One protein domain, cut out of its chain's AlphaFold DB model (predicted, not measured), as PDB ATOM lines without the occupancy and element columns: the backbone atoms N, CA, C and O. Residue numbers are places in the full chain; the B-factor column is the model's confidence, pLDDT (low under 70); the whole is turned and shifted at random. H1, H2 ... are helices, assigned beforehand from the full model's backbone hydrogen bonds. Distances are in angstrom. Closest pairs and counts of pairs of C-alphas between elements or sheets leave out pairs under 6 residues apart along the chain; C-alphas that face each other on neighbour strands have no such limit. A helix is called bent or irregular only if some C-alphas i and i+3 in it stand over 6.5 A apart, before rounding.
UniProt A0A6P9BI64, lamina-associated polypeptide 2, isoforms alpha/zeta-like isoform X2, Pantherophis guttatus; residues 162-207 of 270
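This is residues 162 to 207 of the 270 residues of the protein "lamina-associated polypeptide 2, isoforms alpha/zeta-like isoform X2" of Pantherophis guttatus (UniProt A0A6P9BI64). A flat, open U of chain: the helix H1 leads into a long loop that turns round and brings the short helix H2 back near H1, with few contacts between them. Beyond H2 a second long link doubles back on itself as a narrow loop, where residues 189 to 190 pair with residues 196 to 197, and then leads to H3 at the far end of the longest axis, away from both other helices. The printed part has 46 residues with three named helices, in the order H1, H2, H3, and no named strand; the class is all helix, though only 19 of the 46 residues are in named elements. The whole is loose, with a radius of gyration of the C-alphas of 12.4 A and spans of 40 by 24 by 11 A.

H1, residues 163 to 170, begins with C-alpha 163 at (235.393, 196.581, 204.361) and is 10.6 A from first to last C-alpha. H2, residues 182 to 185, measures 5.3 A and begins with C-alpha 182 at (219.033, 186.992, 204.219). H3, residues 201 to 207, measures 12.2 A and ends with C-alpha 207 at (231.188, 216.455, 206.635). H3 is only just irregular: C-alphas 201 and 204 are 6.6 A apart.

H1 and H2 are close but not clearly touching, with 2 pairs of C-alphas within 8 A. Their closest C-alphas are those of Leu 169 and Ser 183, 6.6 A apart, and their centres are 11.6 A apart. H1 and H3 are apart, and so are H2 and H3. In the link from H2 to H3, residues 189 to 190 pair with residues 196 to 197, antiparallel. In H1 every O i to N i+4 pair is within hydrogen-bond range, and H2 is too short for such a pair. In H3, 0 of 3 O i to N i+4 pairs and 1 of 4 O i to N i+3 pairs are within range.

The C-alphas farthest apart are those of Gly 176 and Arg 207, at 40.7 A, while the first and last printed C-alphas, those of Asp 162 and Arg 207, are 17.4 A apart. The printed part has no cut. Both links are long, with 11 residues between H1 and H2 and 15 residues between H2 and H3. The mean pLDDT of the printed part is 83.9. The residues under 70 are 201 to 207, which make up H3, whose mean is 58.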
ATOM      1  N   ASP A 162     231.661 199.468 203.272       88.00
ATOM      2  CA  ASP A 162     232.693 199.311 204.301       88.00
ATOM      3  C   ASP A 162     233.333 197.919 204.220       88.00
ATOM      4  O   ASP A 162     232.642 196.897 204.106       88.00
ATOM      5  N   MET A 163     234.658 197.852 204.379       86.06
ATOM      6  CA  MET A 163     235.393 196.581 204.361       86.06
ATOM      7  C   MET A 163     234.842 195.594 205.403       86.06
ATOM      8  O   MET A 163     234.679 194.409 205.123       86.06
ATOM      9  N   LYS A 164     234.438 196.092 206.582       89.62
ATOM     10  CA  LYS A 164     233.816 195.276 207.638       89.62
ATOM     11  C   LYS A 164     232.502 194.634 207.182       89.62
ATOM     12  O   LYS A 164     232.271 193.467 207.487       89.62
ATOM     13  N   SER A 165     231.649 195.362 206.457       89.25
ATOM     14  CA  SER A 165     230.414 194.791 205.904       89.25
ATOM     15  C   SER A 165     230.690 193.779 204.797       89.25
ATOM     16  O   SER A 165     230.057 192.726 204.787       89.25
ATOM     17  N   LYS A 166     231.680 194.038 203.929       90.38
ATOM     18  CA  LYS A 166     232.065 193.094 202.872       90.38
ATOM     19  C   LYS A 166     232.527 191.762 203.454       90.38
ATOM     20  O   LYS A 166     232.024 190.720 203.055       90.38
ATOM     21  N   LEU A 167     233.397 191.809 204.463       89.69
ATOM     22  CA  LEU A 167     233.896 190.611 205.143       89.69
ATOM     23  C   LEU A 167     232.785 189.818 205.847       89.69
ATOM     24  O   LEU A 167     232.815 188.590 205.871       89.69
ATOM     25  N   ARG A 168     231.780 190.502 206.413       91.62
ATOM     26  CA  ARG A 168     230.619 189.824 207.011       91.62
ATOM     27  C   ARG A 168     229.772 189.102 205.964       91.62
ATOM     28  O   ARG A 168     229.283 188.017 206.255       91.62
ATOM     29  N   LEU A 169     229.625 189.679 204.771       92.50
ATOM     30  CA  LEU A 169     228.882 189.065 203.670       92.50
ATOM     31  C   LEU A 169     229.628 187.874 203.055       92.50
ATOM     32  O   LEU A 169     228.994 186.870 202.757       92.50
ATOM     33  N   THR A 170     230.959 187.935 202.924       91.25
ATOM     34  CA  THR A 170     231.765 186.791 202.443       91.25
ATOM     35  C   THR A 170     231.803 185.629 203.426       91.25
ATOM     36  O   THR A 170     231.958 184.486 203.024       91.25
ATOM     37  N   ALA A 171     231.712 185.909 204.728       91.00
ATOM     38  CA  ALA A 171     231.728 184.874 205.759       91.00
ATOM     39  C   ALA A 171     230.358 184.199 205.954       91.00
ATOM     40  O   ALA A 171     230.253 183.234 206.712       91.00
ATOM     41  N   ALA A 172     229.299 184.714 205.321       93.00
ATOM     42  CA  ALA A 172     227.958 184.174 205.471       93.00
ATOM     43  C   ALA A 172     227.814 182.833 204.718       93.00
ATOM     44  O   ALA A 172     228.240 182.726 203.566       93.00
ATOM     45  N   PRO A 173     227.187 181.810 205.331       91.06
ATOM     46  CA  PRO A 173     226.971 180.527 204.674       91.06
ATOM     47  C   PRO A 173     226.030 180.666 203.470       91.06
ATOM     48  O   PRO A 173     225.007 181.354 203.531       91.06
ATOM     49  N   TYR A 174     226.360 179.971 202.383       92.38
ATOM     50  CA  TYR A 174     225.570 179.959 201.155       92.38
ATOM     51  C   TYR A 174     224.274 179.153 201.324       92.38
ATOM     52  O   TYR A 174     224.305 178.010 201.774       92.38
ATOM     53  N   LYS A 175     223.130 179.737 200.934       92.19
ATOM     54  CA  LYS A 175     221.790 179.123 201.053       92.19
ATOM     55  C   LYS A 175     221.151 178.729 199.708       92.19
ATOM     56  O   LYS A 175     219.946 178.521 199.642       92.19
ATOM     57  N   GLY A 176     221.928 178.622 198.628       88.88
ATOM     58  CA  GLY A 176     221.480 177.978 197.384       88.88
ATOM     59  C   GLY A 176     220.777 178.874 196.358       88.88
ATOM     60  O   GLY A 176     221.097 178.777 195.180       88.88
ATOM     61  N   SER A 177     219.844 179.740 196.767       89.00
ATOM     62  CA  SER A 177     219.038 180.539 195.817       89.00
ATOM     63  C   SER A 177     219.624 181.912 195.485       89.00
ATOM     64  O   SER A 177     219.329 182.492 194.445       89.00
ATOM     65  N   SER A 178     220.450 182.459 196.371       91.81
ATOM     66  CA  SER A 178     221.027 183.794 196.232       91.81
ATOM     67  C   SER A 178     222.430 183.822 196.820       91.81
ATOM     68  O   SER A 178     222.737 183.106 197.774       91.81
ATOM     69  N   LEU A 179     223.289 184.663 196.244       91.38
ATOM     70  CA  LEU A 179     224.714 184.711 196.580       91.38
ATOM     71  C   LEU A 179     224.973 185.057 198.059       91.38
ATOM     72  O   LEU A 179     225.937 184.569 198.645       91.38
ATOM     73  N   PHE A 180     224.102 185.882 198.649       92.69
ATOM     74  CA  PHE A 180     224.208 186.376 200.027       92.69
ATOM     75  C   PHE A 180     222.971 186.055 200.892       92.69
ATOM     76  O   PHE A 180     223.071 186.003 202.120       92.69
ATOM     77  N   GLY A 181     221.798 185.811 200.293       92.25
ATOM     78  CA  GLY A 181     220.557 185.517 201.021       92.25
ATOM     79  C   GLY A 181     220.168 186.572 202.056       92.25
ATOM     80  O   GLY A 181     220.511 187.745 201.930       92.25
ATOM     81  N   ALA A 182     219.495 186.132 203.122       92.00
ATOM     82  CA  ALA A 182     219.033 186.992 204.219       92.00
ATOM     83  C   ALA A 182     220.163 187.733 204.964       92.00
ATOM     84  O   ALA A 182     219.906 188.697 205.682       92.00
ATOM     85  N   SER A 183     221.427 187.309 204.810       91.00
ATOM     86  CA  SER A 183     222.558 188.040 205.396       91.00
ATOM     87  C   SER A 183     222.727 189.426 204.766       91.00
ATOM     88  O   SER A 183     223.151 190.355 205.453       91.00
ATOM     89  N   LEU A 184     222.311 189.587 203.504       91.81
ATOM     90  CA  LEU A 184     222.323 190.857 202.784       91.81
ATOM     91  C   LEU A 184     221.381 191.879 203.423       91.81
ATOM     92  O   LEU A 184     221.780 193.019 203.657       91.81
ATOM     93  N   ASP A 185     220.162 191.455 203.760       90.00
ATOM     94  CA  ASP A 185     219.135 192.318 204.352       90.00
ATOM     95  C   ASP A 185     219.583 192.932 205.680       90.00
ATOM     96  O   ASP A 185     219.268 194.083 205.955       90.00
ATOM     97  N   SER A 186     220.380 192.205 206.470       88.75
ATOM     98  CA  SER A 186     220.911 192.707 207.744       88.75
ATOM     99  C   SER A 186     221.945 193.832 207.599       88.75
ATOM    100  O   SER A 186     222.240 194.537 208.565       88.75
ATOM    101  N   VAL A 187     222.541 193.972 206.411       88.44
ATOM    102  CA  VAL A 187     223.569 194.979 206.116       88.44
ATOM    103  C   VAL A 187     222.969 196.165 205.357       88.44
ATOM    104  O   VAL A 187     223.500 197.274 205.422       88.44
ATOM    105  N   LEU A 188     221.857 195.954 204.653       89.56
ATOM    106  CA  LEU A 188     221.134 197.009 203.957       89.56
ATOM    107  C   LEU A 188     220.452 197.935 204.967       89.56
ATOM    108  O   LEU A 188     219.694 197.496 205.825       89.56
ATOM    109  N   VAL A 189     220.712 199.236 204.843       86.25
ATOM    110  CA  VAL A 189     220.044 200.262 205.644       86.25
ATOM    111  C   VAL A 189     218.945 200.867 204.781       86.25
ATOM    112  O   VAL A 189     219.177 201.293 203.648       86.25
ATOM    113  N   GLU A 190     217.722 200.892 205.296       89.50
ATOM    114  CA  GLU A 190     216.621 201.550 204.604       89.50
ATOM    115  C   GLU A 190     216.816 203.069 204.687       89.50
ATOM    116  O   GLU A 190     216.847 203.665 205.767       89.50
ATOM    117  N   GLY A 191     217.045 203.696 203.532       86.19
ATOM    118  CA  GLY A 191     217.153 205.146 203.435       86.19
ATOM    119  C   GLY A 191     215.794 205.825 203.616       86.19
ATOM    120  O   GLY A 191     214.748 205.185 203.545       86.19
ATOM    121  N   ARG A 192     215.795 207.157 203.768       83.94
ATOM    122  CA  ARG A 192     214.556 207.966 203.831       83.94
ATOM    123  C   ARG A 192     213.640 207.755 202.619       83.94
ATOM    124  O   ARG A 192     212.429 207.855 202.750       83.94
ATOM    125  N   ASP A 193     214.220 207.380 201.482       87.88
ATOM    126  CA  ASP A 193     213.507 207.095 200.234       87.88
ATOM    127  C   ASP A 193     212.844 205.702 200.212       87.88
ATOM    128  O   ASP A 193     212.418 205.253 199.149       87.88
ATOM    129  N   LYS A 194     212.825 204.970 201.343       89.12
ATOM    130  CA  LYS A 194     212.404 203.554 201.458       89.12
ATOM    131  C   LYS A 194     213.179 202.596 200.545       89.12
ATOM    132  O   LYS A 194     212.792 201.454 200.308       89.12
ATOM    133  N   LYS A 195     214.307 203.059 200.003       87.50
ATOM    134  CA  LYS A 195     215.226 202.252 199.204       87.50
ATOM    135  C   LYS A 195     216.255 201.636 200.142       87.50
ATOM    136  O   LYS A 195     216.917 202.346 200.900       87.50
ATOM    137  N   LYS A 196     216.405 200.313 200.071       85.75
ATOM    138  CA  LYS A 196     217.468 199.574 200.753       85.75
ATOM    139  C   LYS A 196     218.797 199.890 200.073       85.75
ATOM    140  O   LYS A 196     219.096 199.358 199.006       85.75
ATOM    141  N   VAL A 197     219.580 200.781 200.673       81.81
ATOM    142  CA  VAL A 197     220.914 201.143 200.185       81.81
ATOM    143  C   VAL A 197     221.924 200.691 201.227       81.81
ATOM    144  O   VAL A 197     221.681 200.757 202.429       81.81
ATOM    145  N   LEU A 198     223.080 200.199 200.793       78.19
ATOM    146  CA  LEU A 198     224.133 199.921 201.758       78.19
ATOM    147  C   LEU A 198     224.618 201.207 202.435       78.19
ATOM    148  O   LEU A 198     224.685 202.258 201.787       78.19
ATOM    149  N   PRO A 199     225.058 201.119 203.699       74.56
ATOM    150  CA  PRO A 199     225.799 202.195 204.328       74.56
ATOM    151  C   PRO A 199     227.083 202.445 203.523       74.56
ATOM    152  O   PRO A 199     228.024 201.652 203.542       74.56
ATOM    153  N   SER A 200     227.102 203.540 202.761       74.50
ATOM    154  CA  SER A 200     228.288 203.955 202.024       74.50
ATOM    155  C   SER A 200     229.260 204.642 202.982       74.50
ATOM    156  O   SER A 200     228.931 205.638 203.632       74.50
ATOM    157  N   ALA A 201     230.485 204.117 203.045       65.12
ATOM    158  CA  ALA A 201     231.574 204.624 203.886       65.12
ATOM    159  C   ALA A 201     231.823 206.135 203.710       65.12
ATOM    160  O   ALA A 201     232.217 206.849 204.632       65.12
ATOM    161  N   PHE A 202     231.572 206.639 202.498       60.25
ATOM    162  CA  PHE A 202     231.992 207.968 202.067       60.25
ATOM    163  C   PHE A 202     231.130 209.115 202.590       60.25
ATOM    164  O   PHE A 202     231.608 210.244 202.627       60.25
ATOM    165  N   ARG A 203     229.908 208.870 203.084       59.44
ATOM    166  CA  ARG A 203     229.079 209.975 203.605       59.44
ATOM    167  C   ARG A 203     229.597 210.585 204.911       59.44
ATOM    168  O   ARG A 203     229.080 211.614 205.336       59.44
ATOM    169  N   ARG A 204     230.604 209.986 205.557       56.78
ATOM    170  CA  ARG A 204     231.211 210.554 206.771       56.78
ATOM    171  C   ARG A 204     232.431 211.429 206.521       56.78
ATOM    172  O   ARG A 204     232.718 212.260 207.377       56.78
ATOM    173  N   LEU A 205     233.119 211.283 205.389       57.72
ATOM    174  CA  LEU A 205     234.361 212.025 205.156       57.72
ATOM    175  C   LEU A 205     234.123 213.426 204.580       57.72
ATOM    176  O   LEU A 205     234.945 214.309 204.781       57.72
ATOM    177  N   ASP A 206     232.957 213.657 203.982       54.03
ATOM    178  CA  ASP A 206     232.615 214.951 203.380       54.03
ATOM    179  C   ASP A 206     232.048 215.972 204.386       54.03
ATOM    180  O   ASP A 206     231.714 217.098 204.038       54.03
ATOM    181  N   ARG A 207     231.899 215.600 205.670       55.97
ATOM    182  CA  ARG A 207     231.188 216.455 206.635       55.97
ATOM    183  C   ARG A 207     232.067 217.411 207.441       55.97
ATOM    184  O   ARG A 207     231.490 218.228 208.149       55.97
TER     185      ARG A 207